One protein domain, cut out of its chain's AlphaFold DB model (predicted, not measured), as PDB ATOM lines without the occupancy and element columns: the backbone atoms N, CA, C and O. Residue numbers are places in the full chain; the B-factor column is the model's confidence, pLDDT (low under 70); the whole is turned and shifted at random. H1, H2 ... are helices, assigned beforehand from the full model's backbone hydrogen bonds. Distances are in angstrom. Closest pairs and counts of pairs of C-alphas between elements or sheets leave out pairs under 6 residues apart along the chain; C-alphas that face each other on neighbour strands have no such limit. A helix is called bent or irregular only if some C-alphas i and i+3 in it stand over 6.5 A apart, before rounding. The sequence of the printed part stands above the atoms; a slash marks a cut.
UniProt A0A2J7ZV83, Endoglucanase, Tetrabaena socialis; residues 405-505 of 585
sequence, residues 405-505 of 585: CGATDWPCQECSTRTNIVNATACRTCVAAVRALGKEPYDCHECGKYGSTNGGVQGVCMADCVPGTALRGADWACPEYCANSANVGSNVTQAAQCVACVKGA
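AT A GLANCE: This is residues 405 to 505 of the 585 residues of the protein "Endoglucanase" of Tetrabaena socialis (UniProt A0A2J7ZV83). Three longer helices, H4 with H2 and H7 on its two sides, stand side by side in a row and run the same way, and the short helices H1, H3 and H5 make a second layer beside them. The chain winds between the layers in stacked turns, H1 to H2, H3 to H4, then H5 and the short H6 to H7, making a slab that spans 35 by 28 by 16 A. The printed part has 101 residues, with seven named helices, H1 to H7 in order, and no named strand; the class is all helix. It is compact, with a radius of gyration of the C-alphas of 12.1 A.

IN THESE COORDINATES: H4, the longest helix, holds residues 455 to 470 and is 21.2 A long, from C-alpha 455 at (137.819, 115.457, 85.904). It is irregular: C-alphas 463 and 466 are 7.0 A apart. H2 is residues 424 to 436, 18.6 A, and H7 is residues 492 to 504, 18.5 A, ending with C-alpha 504 at (121.922, 127.276, 99.810). The short helices are H1, residues 410 to 417, with C-alpha 410 at (152.651, 129.639, 91.988); H3, residues 443 to 449; H5, residues 477 to 482; and H6, residues 485 to 488.

HOW THE PARTS SIT: H4 is the hub and touches four helices. It touches H2 at a shallow tilt of 4 degrees, the same way, closest at the C-alphas of Cys 430 and Met 462, 5.3 A. It touches H7, also at 4 degrees and the same way, closest at Val 457 and Val 492, 5.0 A between C-alphas. H3 and H4 form a hairpin at 30 degrees, with the C-alphas of Cys 444 and Met 462 5.5 A apart. With residues 461 to 466 alone, H4 touches H5 at a steep tilt of 53 degrees; the closest C-alphas, of Cys 461 and Cys 478, are 5.7 A apart. H5 also touches H7, with the C-alphas of Cys 482 and Ala 495 4.9 A apart. H1 and H2 form a hairpin at 12 degrees, closest at the C-alphas of Cys 415 and Ala 424, 5.0 A. H6 is near H5 and H7 but touches no helix. In H2, H5 and H7 every O i to N i+4 pair is within hydrogen-bond range; in H1 2 of 4, in H4 9 of 12, and in H3 1 of 3 are, with 3 of 4 O i to N i+3 pairs in H3, while H6 is too short for an i+4 pair.

THE WHOLE: The two C-alphas farthest apart, of Ala 407 and Ala 505, are 37.5 A apart. The printed part has no cut, and no link between named helices is long. Mean pLDDT of the printed part is 86.9; residues 405 to 408 are under 70.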
ATOM      1  N   CYS A 405     146.016 133.645  85.059       65.44
ATOM      2  CA  CYS A 405     147.141 132.916  85.636       65.44
ATOM      3  C   CYS A 405     148.454 133.254  84.908       65.44
ATOM      4  O   CYS A 405     148.641 132.837  83.765       65.44
ATOM      5  N   GLY A 406     149.350 133.997  85.561       58.22
ATOM      6  CA  GLY A 406     150.653 134.383  85.010       58.22
ATOM      7  C   GLY A 406     151.706 133.270  85.075       58.22
ATOM      8  O   GLY A 406     151.593 132.323  85.849       58.22
ATOM      9  N   ALA A 407     152.778 133.399  84.286       54.56
ATOM     10  CA  ALA A 407     153.843 132.392  84.196       54.56
ATOM     11  C   ALA A 407     154.647 132.198  85.498       54.56
ATOM     12  O   ALA A 407     155.228 131.137  85.693       54.56
ATOM     13  N   THR A 408     154.663 133.183  86.400       62.44
ATOM     14  CA  THR A 408     155.333 133.139  87.718       62.44
ATOM     15  C   THR A 408     154.367 132.875  88.875       62.44
ATOM     16  O   THR A 408     154.742 132.954  90.044       62.44
ATOM     17  N   ASP A 409     153.104 132.584  88.564       75.06
ATOM     18  CA  ASP A 409     152.032 132.525  89.540       75.06
ATOM     19  C   ASP A 409     151.899 131.132  90.170       75.06
ATOM     20  O   ASP A 409     151.253 130.240  89.614       75.06
ATOM     21  N   TRP A 410     152.505 130.949  91.345       78.25
ATOM     22  CA  TRP A 410     152.651 129.639  91.988       78.25
ATOM     23  C   TRP A 410     151.328 128.862  92.162       78.25
ATOM     24  O   TRP A 410     151.267 127.717  91.713       78.25
ATOM     25  N   PRO A 411     150.219 129.435  92.683       80.94
ATOM     26  CA  PRO A 411     148.953 128.701  92.752       80.94
ATOM     27  C   PRO A 411     148.394 128.257  91.392       80.94
ATOM     28  O   PRO A 411     147.686 127.254  91.315       80.94
ATOM     29  N   CYS A 412     148.706 128.968  90.308       83.31
ATOM     30  CA  CYS A 412     148.315 128.558  88.962       83.31
ATOM     31  C   CYS A 412     149.266 127.513  88.360       83.31
ATOM     32  O   CYS A 412     148.816 126.645  87.607       83.31
ATOM     33  N   GLN A 413     150.557 127.568  88.696       84.12
ATOM     34  CA  GLN A 413     151.526 126.532  88.331       84.12
ATOM     35  C   GLN A 413     151.150 125.191  88.973       84.12
ATOM     36  O   GLN A 413     151.111 124.172  88.286       84.12
ATOM     37  N   GLU A 414     150.748 125.215  90.246       85.81
ATOM     38  CA  GLU A 414     150.312 124.037  91.005       85.81
ATOM     39  C   GLU A 414     149.117 123.312  90.367       85.81
ATOM     40  O   GLU A 414     149.027 122.089  90.441       85.81
ATOM     41  N   CYS A 415     148.242 124.030  89.655       88.50
ATOM     42  CA  CYS A 415     147.159 123.415  88.880       88.50
ATOM     43  C   CYS A 415     147.648 122.495  87.751       88.50
ATOM     44  O   CYS A 415     146.853 121.721  87.225       88.50
ATOM     45  N   SER A 416     148.914 122.614  87.341       84.06
ATOM     46  CA  SER A 416     149.505 121.854  86.230       84.06
ATOM     47  C   SER A 416     150.584 120.868  86.692       84.06
ATOM     48  O   SER A 416     150.845 119.898  85.991       84.06
ATOM     49  N   THR A 417     151.215 121.098  87.847       84.12
ATOM     50  CA  THR A 417     152.279 120.232  88.391       84.12
ATOM     51  C   THR A 417     151.746 119.120  89.292       84.12
ATOM     52  O   THR A 417     152.390 118.081  89.441       84.12
ATOM     53  N   ARG A 418     150.569 119.305  89.897       84.69
ATOM     54  CA  ARG A 418     149.971 118.325  90.805       84.69
ATOM     55  C   ARG A 418     149.309 117.179  90.051       84.69
ATOM     56  O   ARG A 418     148.308 117.367  89.369       84.69
ATOM     57  N   THR A 419     149.808 115.965  90.264       87.31
ATOM     58  CA  THR A 419     149.303 114.738  89.620       87.31
ATOM     59  C   THR A 419     147.859 114.395  89.986       87.31
ATOM     60  O   THR A 419     147.173 113.709  89.234       87.31
ATOM     61  N   ASN A 420     147.378 114.880  91.127       87.69
ATOM     62  CA  ASN A 420     146.005 114.704  91.586       87.69
ATOM     63  C   ASN A 420     145.037 115.774  91.047       87.69
ATOM     64  O   ASN A 420     143.840 115.684  91.304       87.69
ATOM     65  N   ILE A 421     145.516 116.763  90.285       91.50
ATOM     66  CA  ILE A 421     144.677 117.730  89.572       91.50
ATOM     67  C   ILE A 421     144.570 117.282  88.114       91.50
ATOM     68  O   ILE A 421     145.464 117.500  87.305       91.50
ATOM     69  N   VAL A 422     143.444 116.658  87.772       93.19
ATOM     70  CA  VAL A 422     143.173 116.169  86.410       93.19
ATOM     71  C   VAL A 422     142.426 117.197  85.555       93.19
ATOM     72  O   VAL A 422     142.388 117.074  84.334       93.19
ATOM     73  N   ASN A 423     141.843 118.230  86.175       93.44
ATOM     74  CA  ASN A 423     141.184 119.344  85.489       93.44
ATOM     75  C   ASN A 423     141.924 120.668  85.751       93.44
ATOM     76  O   ASN A 423     141.450 121.557  86.462       93.44
ATOM     77  N   ALA A 424     143.116 120.789  85.162       90.12
ATOM     78  CA  ALA A 424     143.999 121.945  85.332       90.12
ATOM     79  C   ALA A 424     143.341 123.275  84.918       90.12
ATOM     80  O   ALA A 424     143.591 124.315  85.526       90.12
ATOM     81  N   THR A 425     142.475 123.251  83.898       91.88
ATOM     82  CA  THR A 425     141.744 124.439  83.439       91.88
ATOM     83  C   THR A 425     140.753 124.922  84.493       91.88
ATOM     84  O   THR A 425     140.813 126.091  84.867       91.88
ATOM     85  N   ALA A 426     139.911 124.036  85.041       93.19
ATOM     86  CA  ALA A 426     138.980 124.402  86.111       93.19
ATOM     87  C   ALA A 426     139.711 124.883  87.373       93.19
ATOM     88  O   ALA A 426     139.281 125.850  88.001       93.19
ATOM     89  N   CYS A 427     140.850 124.270  87.703       92.81
ATOM     90  CA  CYS A 427     141.700 124.707  88.808       92.81
ATOM     91  C   CYS A 427     142.191 126.149  88.621       92.81
ATOM     92  O   CYS A 427     142.036 126.976  89.518       92.81
ATOM     93  N   ARG A 428     142.724 126.487  87.439       91.31
ATOM     94  CA  ARG A 428     143.198 127.848  87.135       91.31
ATOM     95  C   ARG A 428     142.064 128.875  87.171       91.31
ATOM     96  O   ARG A 428     142.245 129.964  87.714       91.31
ATOM     97  N   THR A 429     140.891 128.521  86.649       91.75
ATOM     98  CA  THR A 429     139.690 129.367  86.726       91.75
ATOM     99  C   THR A 429     139.262 129.601  88.174       91.75
ATOM    100  O   THR A 429     138.981 130.739  88.548       91.75
ATOM    101  N   CYS A 430     139.274 128.559  89.006       93.44
ATOM    102  CA  CYS A 430     138.974 128.665  90.431       93.44
ATOM    103  C   CYS A 430     139.952 129.602  91.146       93.44
ATOM    104  O   CYS A 430     139.521 130.521  91.837       93.44
ATOM    105  N   VAL A 431     141.260 129.424  90.930       91.12
ATOM    106  CA  VAL A 431     142.310 130.265  91.531       91.12
ATOM    107  C   VAL A 431     142.073 131.741  91.208       91.12
ATOM    108  O   VAL A 431     142.147 132.588  92.097       91.12
ATOM    109  N   ALA A 432     141.738 132.057  89.955       87.00
ATOM    110  CA  ALA A 432     141.413 133.422  89.553       87.00
ATOM    111  C   ALA A 432     140.139 133.950  90.240       87.00
ATOM    112  O   ALA A 432     140.133 135.082  90.727       87.00
ATOM    113  N   ALA A 433     139.083 133.135  90.316       89.25
ATOM    114  CA  ALA A 433     137.814 133.514  90.936       89.25
ATOM    115  C   ALA A 433     137.951 133.758  92.449       89.25
ATOM    116  O   ALA A 433     137.492 134.777  92.954       89.25
ATOM    117  N   VAL A 434     138.636 132.872  93.173       87.12
ATOM    118  CA  VAL A 434     138.835 132.975  94.629       87.12
ATOM    119  C   VAL A 434     139.705 134.185  94.992       87.12
ATOM    120  O   VAL A 434     139.406 134.894  95.955       87.12
ATOM    121  N   ARG A 435     140.709 134.517  94.169       84.38
ATOM    122  CA  ARG A 435     141.478 135.765  94.325       84.38
ATOM    123  C   ARG A 435     140.646 137.015  94.141       84.38
ATOM    124  O   ARG A 435     140.821 137.960  94.903       84.38
ATOM    125  N   ALA A 436     139.754 137.031  93.151       82.50
ATOM    126  CA  ALA A 436     138.861 138.167  92.934       82.50
ATOM    127  C   ALA A 436     137.943 138.416  94.147       82.50
ATOM    128  O   ALA A 436     137.500 139.540  94.362       82.50
ATOM    129  N   LEU A 437     137.716 137.390  94.974       81.69
ATOM    130  CA  LEU A 437     136.981 137.477  96.237       81.69
ATOM    131  C   LEU A 437     137.865 137.851  97.446       81.69
ATOM    132  O   LEU A 437     137.356 137.927  98.563       81.69
ATOM    133  N   GLY A 438     139.175 138.055  97.260       79.31
ATOM    134  CA  GLY A 438     140.131 138.305  98.345       79.31
ATOM    135  C   GLY A 438     140.346 137.098  99.267       79.31
ATOM    136  O   GLY A 438     140.625 137.272 100.452       79.31
ATOM    137  N   LYS A 439     140.150 135.880  98.750       78.38
ATOM    138  CA  LYS A 439     140.240 134.614  99.494       78.38
ATOM    139  C   LYS A 439     141.461 133.790  99.068       78.38
ATOM    140  O   LYS A 439     142.098 134.085  98.056       78.38
ATOM    141  N   GLU A 440     141.798 132.776  99.865       75.44
ATOM    142  CA  GLU A 440     143.006 131.961  99.695       75.44
ATOM    143  C   GLU A 440     142.909 131.041  98.462       75.44
ATOM    144  O   GLU A 440     142.078 130.139  98.419       75.44
ATOM    145  N   PRO A 441     143.769 131.188  97.437       82.50
ATOM    146  CA  PRO A 441     143.590 130.461  96.175       82.50
ATOM    147  C   PRO A 441     143.865 128.952  96.271       82.50
ATOM    148  O   PRO A 441     143.561 128.208  95.339       82.50
ATOM    149  N   TYR A 442     144.458 128.498  97.379       81.94
ATOM    150  CA  TYR A 442     144.796 127.095  97.619       81.94
ATOM    151  C   TYR A 442     143.571 126.214  97.889       81.94
ATOM    152  O   TYR A 442     143.656 125.004  97.670       81.94
ATOM    153  N   ASP A 443     142.424 126.790  98.264       81.44
ATOM    154  CA  ASP A 443     141.178 126.038  98.478       81.44
ATOM    155  C   ASP A 443     140.721 125.324  97.188       81.44
ATOM    156  O   ASP A 443     140.152 124.232  97.218       81.44
ATOM    157  N   CYS A 444     141.093 125.866  96.024       90.56
ATOM    158  CA  CYS A 444     140.891 125.239  94.719       90.56
ATOM    159  C   CYS A 444     141.681 123.935  94.540       90.56
ATOM    160  O   CYS A 444     141.223 123.014  93.862       90.56
ATOM    161  N   HIS A 445     142.877 123.832  95.125       90.25
ATOM    162  CA  HIS A 445     143.725 122.641  94.999       90.25
ATOM    163  C   HIS A 445     143.231 121.491  95.870       90.25
ATOM    164  O   HIS A 445     143.483 120.327  95.552       90.25
ATOM    165  N   GLU A 446     142.506 121.798  96.946       86.94
ATOM    166  CA  GLU A 446     141.947 120.795  97.851       86.94
ATOM    167  C   GLU A 446     140.907 119.910  97.141       86.94
ATOM    168  O   GLU A 446     140.795 118.723  97.451       86.94
ATOM    169  N   CYS A 447     140.242 120.419  96.093       91.25
ATOM    170  CA  CYS A 447     139.387 119.627  95.196       91.25
ATOM    171  C   CYS A 447     140.135 118.483  94.496       91.25
ATOM    172  O   CYS A 447     139.518 117.479  94.146       91.25
ATOM    173  N   GLY A 448     141.447 118.615  94.287       86.19
ATOM    174  CA  GLY A 448     142.286 117.521  93.800       86.19
ATOM    175  C   GLY A 448     142.831 116.632  94.915       86.19
ATOM    176  O   GLY A 448     143.113 115.461  94.687       86.19
ATOM    177  N   LYS A 449     143.030 117.170  96.126       82.62
ATOM    178  CA  LYS A 449     143.652 116.444  97.247       82.62
ATOM    179  C   LYS A 449     142.673 115.559  98.010       82.62
ATOM    180  O   LYS A 449     142.996 114.406  98.272       82.62
ATOM    181  N   TYR A 450     141.512 116.098  98.369       80.12
ATOM    182  CA  TYR A 450     140.474 115.368  99.105       80.12
ATOM    183  C   TYR A 450     139.274 115.002  98.224       80.12
ATOM    184  O   TYR A 450     138.466 114.152  98.598       80.12
ATOM    185  N   GLY A 451     139.161 115.631  97.052       80.94
ATOM    186  CA  GLY A 451     138.135 115.315  96.069       80.94
ATOM    187  C   GLY A 451     138.508 114.162  95.129       80.94
ATOM    188  O   GLY A 451     139.558 113.531  95.223       80.94
ATOM    189  N   SER A 452     137.597 113.873  94.208       84.75
ATOM    190  CA  SER A 452     137.682 112.791  93.230       84.75
ATOM    191  C   SER A 452     138.729 113.087  92.158       84.75
ATOM    192  O   SER A 452     138.878 114.222  91.716       84.75
ATOM    193  N   THR A 453     139.405 112.052  91.663       87.50
ATOM    194  CA  THR A 453     140.287 112.133  90.484       87.50
ATOM    195  C   THR A 453     139.513 112.082  89.162       87.50
ATOM    196  O   THR A 453     140.110 112.046  88.090       87.50
ATOM    197  N   ASN A 454     138.174 112.089  89.200       93.62
ATOM    198  CA  ASN A 454     137.348 112.264  88.011       93.62
ATOM    199  C   ASN A 454     137.292 113.747  87.605       93.62
ATOM    200  O   ASN A 454     136.807 114.584  88.367       93.62
ATOM    201  N   GLY A 455     137.717 114.070  86.379       91.44
ATOM    202  CA  GLY A 455     137.819 115.457  85.904       91.44
ATOM    203  C   GLY A 455     136.503 116.237  85.853       91.44
ATOM    204  O   GLY A 455     136.524 117.461  85.999       91.44
ATOM    205  N   GLY A 456     135.363 115.554  85.707       94.06
ATOM    206  CA  GLY A 456     134.040 116.177  85.765       94.06
ATOM    207  C   GLY A 456     133.655 116.585  87.188       94.06
ATOM    208  O   GLY A 456     133.244 117.720  87.415       94.06
ATOM    209  N   VAL A 457     133.856 115.692  88.164       94.56
ATOM    210  CA  VAL A 457     133.607 115.976  89.591       94.56
ATOM    211  C   VAL A 457     134.570 117.051  90.112       94.56
ATOM    212  O   VAL A 457     134.141 117.994  90.777       94.56
ATOM    213  N   GLN A 458     135.854 116.966  89.747       93.50
ATOM    214  CA  GLN A 458     136.844 118.004  90.051       93.50
ATOM    215  C   GLN A 458     136.463 119.357  89.449       93.50
ATOM    216  O   GLN A 458     136.561 120.380  90.125       93.50
ATOM    217  N   GLY A 459     135.976 119.352  88.205       94.69
ATOM    218  CA  GLY A 459     135.495 120.548  87.524       94.69
ATOM    219  C   GLY A 459     134.367 121.233  88.291       94.69
ATOM    220  O   GLY A 459     134.443 122.434  88.526       94.69
ATOM    221  N   VAL A 460     133.367 120.477  88.755       94.94
ATOM    222  CA  VAL A 460     132.256 121.014  89.563       94.94
ATOM    223  C   VAL A 460     132.745 121.579  90.901       94.94
ATOM    224  O   VAL A 460     132.326 122.663  91.307       94.94
ATOM    225  N   CYS A 461     133.669 120.891  91.573       95.38
ATOM    226  CA  CYS A 461     134.249 121.366  92.830       95.38
ATOM    227  C   CYS A 461     134.966 122.715  92.666       95.38
ATOM    228  O   CYS A 461     134.699 123.656  93.412       95.38
ATOM    229  N   MET A 462     135.839 122.814  91.662       94.94
ATOM    230  CA  MET A 462     136.692 123.981  91.437       94.94
ATOM    231  C   MET A 462     135.923 125.145  90.801       94.94
ATOM    232  O   MET A 462     136.053 126.281  91.238       94.94
ATOM    233  N   ALA A 463     135.128 124.890  89.764       91.81
ATOM    234  CA  ALA A 463     134.496 125.961  88.997       91.81
ATOM    235  C   ALA A 463     133.227 126.501  89.665       91.81
ATOM    236  O   ALA A 463     132.941 127.688  89.542       91.81
ATOM    237  N   ASP A 464     132.474 125.642  90.358       93.38
ATOM    238  CA  ASP A 464     131.149 126.002  90.858       93.38
ATOM    239  C   ASP A 464     131.098 126.085  92.384       93.38
ATOM    240  O   ASP A 464     130.567 127.053  92.931       93.38
ATOM    241  N   CYS A 465     131.656 125.093  93.081       94.94
ATOM    242  CA  CYS A 465     131.526 125.006  94.532       94.94
ATOM    243  C   CYS A 465     132.403 126.022  95.259       94.94
ATOM    244  O   CYS A 465     131.861 126.956  95.846       94.94
ATOM    245  N   VAL A 466     133.732 125.878  95.176       95.19
ATOM    246  CA  VAL A 466     134.685 126.660  95.983       95.19
ATOM    247  C   VAL A 466     134.447 128.174  95.850       95.19
ATOM    248  O   VAL A 466     134.225 128.819  96.878       95.19
ATOM    249  N   PRO A 467     134.370 128.768  94.638       94.31
ATOM    250  CA  PRO A 467     134.100 130.200  94.504       94.31
ATOM    251  C   PRO A 467     132.727 130.606  95.055       94.31
ATOM    252  O   PRO A 467     132.597 131.645  95.698       94.31
ATOM    253  N   GLY A 468     131.702 129.774  94.844       91.19
ATOM    254  CA  GLY A 468     130.334 130.059  95.283       91.19
ATOM    255  C   GLY A 468     130.124 129.970  96.798       91.19
ATOM    256  O   GLY A 468     129.098 130.424  97.304       91.19
ATOM    257  N   THR A 469     131.075 129.405  97.538       90.94
ATOM    258  CA  THR A 469     130.987 129.213  98.993       90.94
ATOM    259  C   THR A 469     132.051 129.981  99.779       90.94
ATOM    260  O   THR A 469     131.884 130.160 100.986       90.94
ATOM    261  N   ALA A 470     133.096 130.485  99.115       87.50
ATOM    262  CA  ALA A 470     134.260 131.118  99.742       87.50
ATOM    263  C   ALA A 470     133.926 132.353 100.601       87.50
ATOM    264  O   ALA A 470     134.495 132.554 101.674       87.50
ATOM    265  N   LEU A 471     132.968 133.191 100.182       84.44
ATOM    266  CA  LEU A 471     132.564 134.367 100.973       84.44
ATOM    267  C   LEU A 471     131.877 133.997 102.295       84.44
ATOM    268  O   LEU A 471     131.932 134.772 103.245       84.44
ATOM    269  N   ARG A 472     131.270 132.807 102.365       83.88
ATOM    270  CA  ARG A 472     130.581 132.294 103.557       83.88
ATOM    271  C   ARG A 472     131.465 131.374 104.407       83.88
ATOM    272  O   ARG A 472     130.997 130.881 105.426       83.88
ATOM    273  N   GLY A 473     132.713 131.125 103.996       81.62
ATOM    274  CA  GLY A 473     133.627 130.203 104.681       81.62
ATOM    275  C   GLY A 473     133.145 128.746 104.677       81.62
ATOM    276  O   GLY A 473     133.381 128.018 105.639       81.62
ATOM    277  N   ALA A 474     132.410 128.344 103.635       85.06
ATOM    278  CA  ALA A 474     131.846 126.998 103.473       85.06
ATOM    279  C   ALA A 474     132.521 126.190 102.345       85.06
ATOM    280  O   ALA A 474     132.070 125.106 101.989       85.06
ATOM    281  N   ASP A 475     133.590 126.723 101.761       87.00
ATOM    282  CA  ASP A 475     134.376 126.147 100.663       87.00
ATOM    283  C   ASP A 475     135.106 124.852 101.021       87.00
ATOM    284  O   ASP A 475     135.252 123.988 100.160       87.00
ATOM    285  N   TRP A 476     135.430 124.635 102.294       87.25
ATOM    286  CA  TRP A 476     135.973 123.371 102.799       87.25
ATOM    287  C   TRP A 476     135.047 122.161 102.542       87.25
ATOM    288  O   TRP A 476     135.521 121.046 102.324       87.25
ATOM    289  N   ALA A 477     133.724 122.368 102.494       88.81
ATOM    290  CA  ALA A 477     132.744 121.308 102.243       88.81
ATOM    291  C   ALA A 477     132.775 120.810 100.784       88.81
ATOM    292  O   ALA A 477     132.350 119.691 100.481       88.81
ATOM    293  N   CYS A 478     133.294 121.629  99.867       92.94
ATOM    294  CA  CYS A 478     133.387 121.309  98.449       92.94
ATOM    295  C   CYS A 478     134.275 120.083  98.180       92.94
ATOM    296  O   CYS A 478     133.761 119.104  97.628       92.94
ATOM    297  N   PRO A 479     135.562 120.072  98.577       89.94
ATOM    298  CA  PRO A 479     136.423 118.916  98.385       89.94
ATOM    299  C   PRO A 479     136.049 117.740  99.297       89.94
ATOM    300  O   PRO A 479     136.077 116.596  98.853       89.94
ATOM    301  N   GLU A 480     135.659 118.010 100.545       85.50
ATOM    302  CA  GLU A 480     135.459 116.969 101.560       85.50
ATOM    303  C   GLU A 480     134.139 116.206 101.405       85.50
ATOM    304  O   GLU A 480     134.078 115.021 101.748       85.50
ATOM    305  N   TYR A 481     133.097 116.837 100.848       88.00
ATOM    306  CA  TYR A 481     131.775 116.219 100.693       88.00
ATOM    307  C   TYR A 481     131.359 116.078  99.243       88.00
ATOM    308  O   TYR A 481     131.095 114.963  98.792       88.00
ATOM    309  N   CYS A 482     131.296 117.198  98.525       91.25
ATOM    310  CA  CYS A 482     130.681 117.239  97.203       91.25
ATOM    311  C   CYS A 482     131.588 116.698  96.102       91.25
ATOM    312  O   CYS A 482     131.090 116.241  95.077       91.25
ATOM    313  N   ALA A 483     132.901 116.709  96.321       92.44
ATOM    314  CA  ALA A 483     133.868 116.105  95.419       92.44
ATOM    315  C   ALA A 483     134.415 114.770  95.924       92.44
ATOM    316  O   ALA A 483     135.072 114.075  95.159       92.44
ATOM    317  N   ASN A 484     134.176 114.396  97.180       88.75
ATOM    318  CA  ASN A 484     134.764 113.205  97.778       88.75
ATOM    319  C   ASN A 484     134.241 111.925  97.112       88.75
ATOM    320  O   ASN A 484     133.035 111.661  97.065       88.75
ATOM    321  N   SER A 485     135.167 111.103  96.618       86.69
ATOM    322  CA  SER A 485     134.856 109.877  95.880       86.69
ATOM    323  C   SER A 485     134.053 108.863  96.701       86.69
ATOM    324  O   SER A 485     133.248 108.136  96.124       86.69
ATOM    325  N   ALA A 486     134.178 108.857  98.030       83.31
ATOM    326  CA  ALA A 486     133.378 108.004  98.909       83.31
ATOM    327  C   ALA A 486     131.884 108.384  98.927       83.31
ATOM    328  O   ALA A 486     131.042 107.551  99.268       83.31
ATOM    329  N   ASN A 487     131.553 109.627  98.561       80.75
ATOM    330  CA  ASN A 487     130.190 110.157  98.604       80.75
ATOM    331  C   ASN A 487     129.535 110.228  97.222       80.75
ATOM    332  O   ASN A 487     128.342 109.953  97.108       80.75
ATOM    333  N   VAL A 488     130.294 110.609  96.189       85.00
ATOM    334  CA  VAL A 488     129.760 110.846  94.832       85.00
ATOM    335  C   VAL A 488     130.346 109.924  93.761       85.00
ATOM    336  O   VAL A 488     129.877 109.925  92.623       85.00
ATOM    337  N   GLY A 489     131.380 109.139  94.085       84.56
ATOM    338  CA  GLY A 489     132.124 108.350  93.103       84.56
ATOM    339  C   GLY A 489     132.659 109.216  91.954       84.56
ATOM    340  O   GLY A 489     133.372 110.200  92.165       84.56
ATOM    341  N   SER A 490     132.296 108.846  90.724       86.88
ATOM    342  CA  SER A 490     132.547 109.605  89.490       86.88
ATOM    343  C   SER A 490     131.301 110.339  88.964       86.88
ATOM    344  O   SER A 490     131.305 110.843  87.842       86.88
ATOM    345  N   ASN A 491     130.216 110.396  89.746       88.25
ATOM    346  CA  ASN A 491     128.931 110.923  89.300       88.25
ATOM    347  C   ASN A 491     128.860 112.453  89.452       88.25
ATOM    348  O   ASN A 491     128.604 112.989  90.533       88.25
ATOM    349  N   VAL A 492     129.033 113.158  88.333       91.19
ATOM    350  CA  VAL A 492     129.004 114.629  88.258       91.19
ATOM    351  C   VAL A 492     127.656 115.210  88.704       91.19
ATOM    352  O   VAL A 492     127.622 116.246  89.364       91.19
ATOM    353  N   THR A 493     126.543 114.531  88.417       88.69
ATOM    354  CA  THR A 493     125.205 114.968  88.845       88.69
ATOM    355  C   THR A 493     125.064 114.928  90.366       88.69
ATOM    356  O   THR A 493     124.486 115.841  90.950       88.69
ATOM    357  N   GLN A 494     125.625 113.912  91.028       86.31
ATOM    358  CA  GLN A 494     125.617 113.836  92.493       86.31
ATOM    359  C   GLN A 494     126.488 114.922  93.124       86.31
ATOM    360  O   GLN A 494     126.073 115.538  94.108       86.31
ATOM    361  N   ALA A 495     127.652 115.200  92.530       91.25
ATOM    362  CA  ALA A 495     128.491 116.319  92.941       91.25
ATOM    363  C   ALA A 495     127.724 117.646  92.832       91.25
ATOM    364  O   ALA A 495     127.605 118.362  93.821       91.25
ATOM    365  N   ALA A 496     127.102 117.928  91.683       91.62
ATOM    366  CA  ALA A 496     126.332 119.154  91.461       91.62
ATOM    367  C   ALA A 496     125.147 119.312  92.436       91.62
ATOM    368  O   ALA A 496     124.911 120.405  92.947       91.62
ATOM    369  N   GLN A 497     124.433 118.227  92.757       88.12
ATOM    370  CA  GLN A 497     123.359 118.243  93.760       88.12
ATOM    371  C   GLN A 497     123.873 118.610  95.159       88.12
ATOM    372  O   GLN A 497     123.239 119.394  95.865       88.12
ATOM    373  N   CYS A 498     125.025 118.064  95.556       91.38
ATOM    374  CA  CYS A 498     125.669 118.423  96.816       91.38
ATOM    375  C   CYS A 498     126.086 119.899  96.822       91.38
ATOM    376  O   CYS A 498     125.774 120.611  97.773       91.38
ATOM    377  N   VAL A 499     126.714 120.379  95.741       94.00
ATOM    378  CA  VAL A 499     127.149 121.779  95.612       94.00
ATOM    379  C   VAL A 499     125.969 122.742  95.720       94.00
ATOM    380  O   VAL A 499     126.048 123.719  96.464       94.00
ATOM    381  N   ALA A 500     124.855 122.451  95.045       92.50
ATOM    382  CA  ALA A 500     123.643 123.260  95.128       92.50
ATOM    383  C   ALA A 500     123.112 123.359  96.569       92.50
ATOM    384  O   ALA A 500     122.738 124.444  97.013       92.50
ATOM    385  N   CYS A 501     123.138 122.253  97.326       91.62
ATOM    386  CA  CYS A 501     122.777 122.285  98.740       91.62
ATOM    387  C   CYS A 501     123.762 123.119  99.558       91.62
ATOM    388  O   CYS A 501     123.333 124.021 100.270       91.62
ATOM    389  N   VAL A 502     125.070 122.873  99.437       92.00
ATOM    390  CA  VAL A 502     126.090 123.585 100.227       92.00
ATOM    391  C   VAL A 502     126.012 125.092  99.981       92.00
ATOM    392  O   VAL A 502     126.139 125.867 100.926       92.00
ATOM    393  N   LYS A 503     125.722 125.527  98.749       90.88
ATOM    394  CA  LYS A 503     125.494 126.939  98.404       90.88
ATOM    395  C   LYS A 503     124.258 127.556  99.060       90.88
ATOM    396  O   LYS A 503     124.284 128.743  99.367       90.88
ATOM    397  N   GLY A 504     123.193 126.783  99.265       86.00
ATOM    398  CA  GLY A 504     121.922 127.276  99.810       86.00
ATOM    399  C   GLY A 504     121.726 127.044 101.309       86.00
ATOM    400  O   GLY A 504     120.915 127.725 101.927       86.00
ATOM    401  N   ALA A 505     122.443 126.094 101.906       85.12
ATOM    402  CA  ALA A 505     122.249 125.702 103.296       85.12
ATOM    403  C   ALA A 505     122.881 126.703 104.273       85.12
ATOM    404  O   ALA A 505     123.942 127.273 103.999       85.12
TER     405      ALA A 505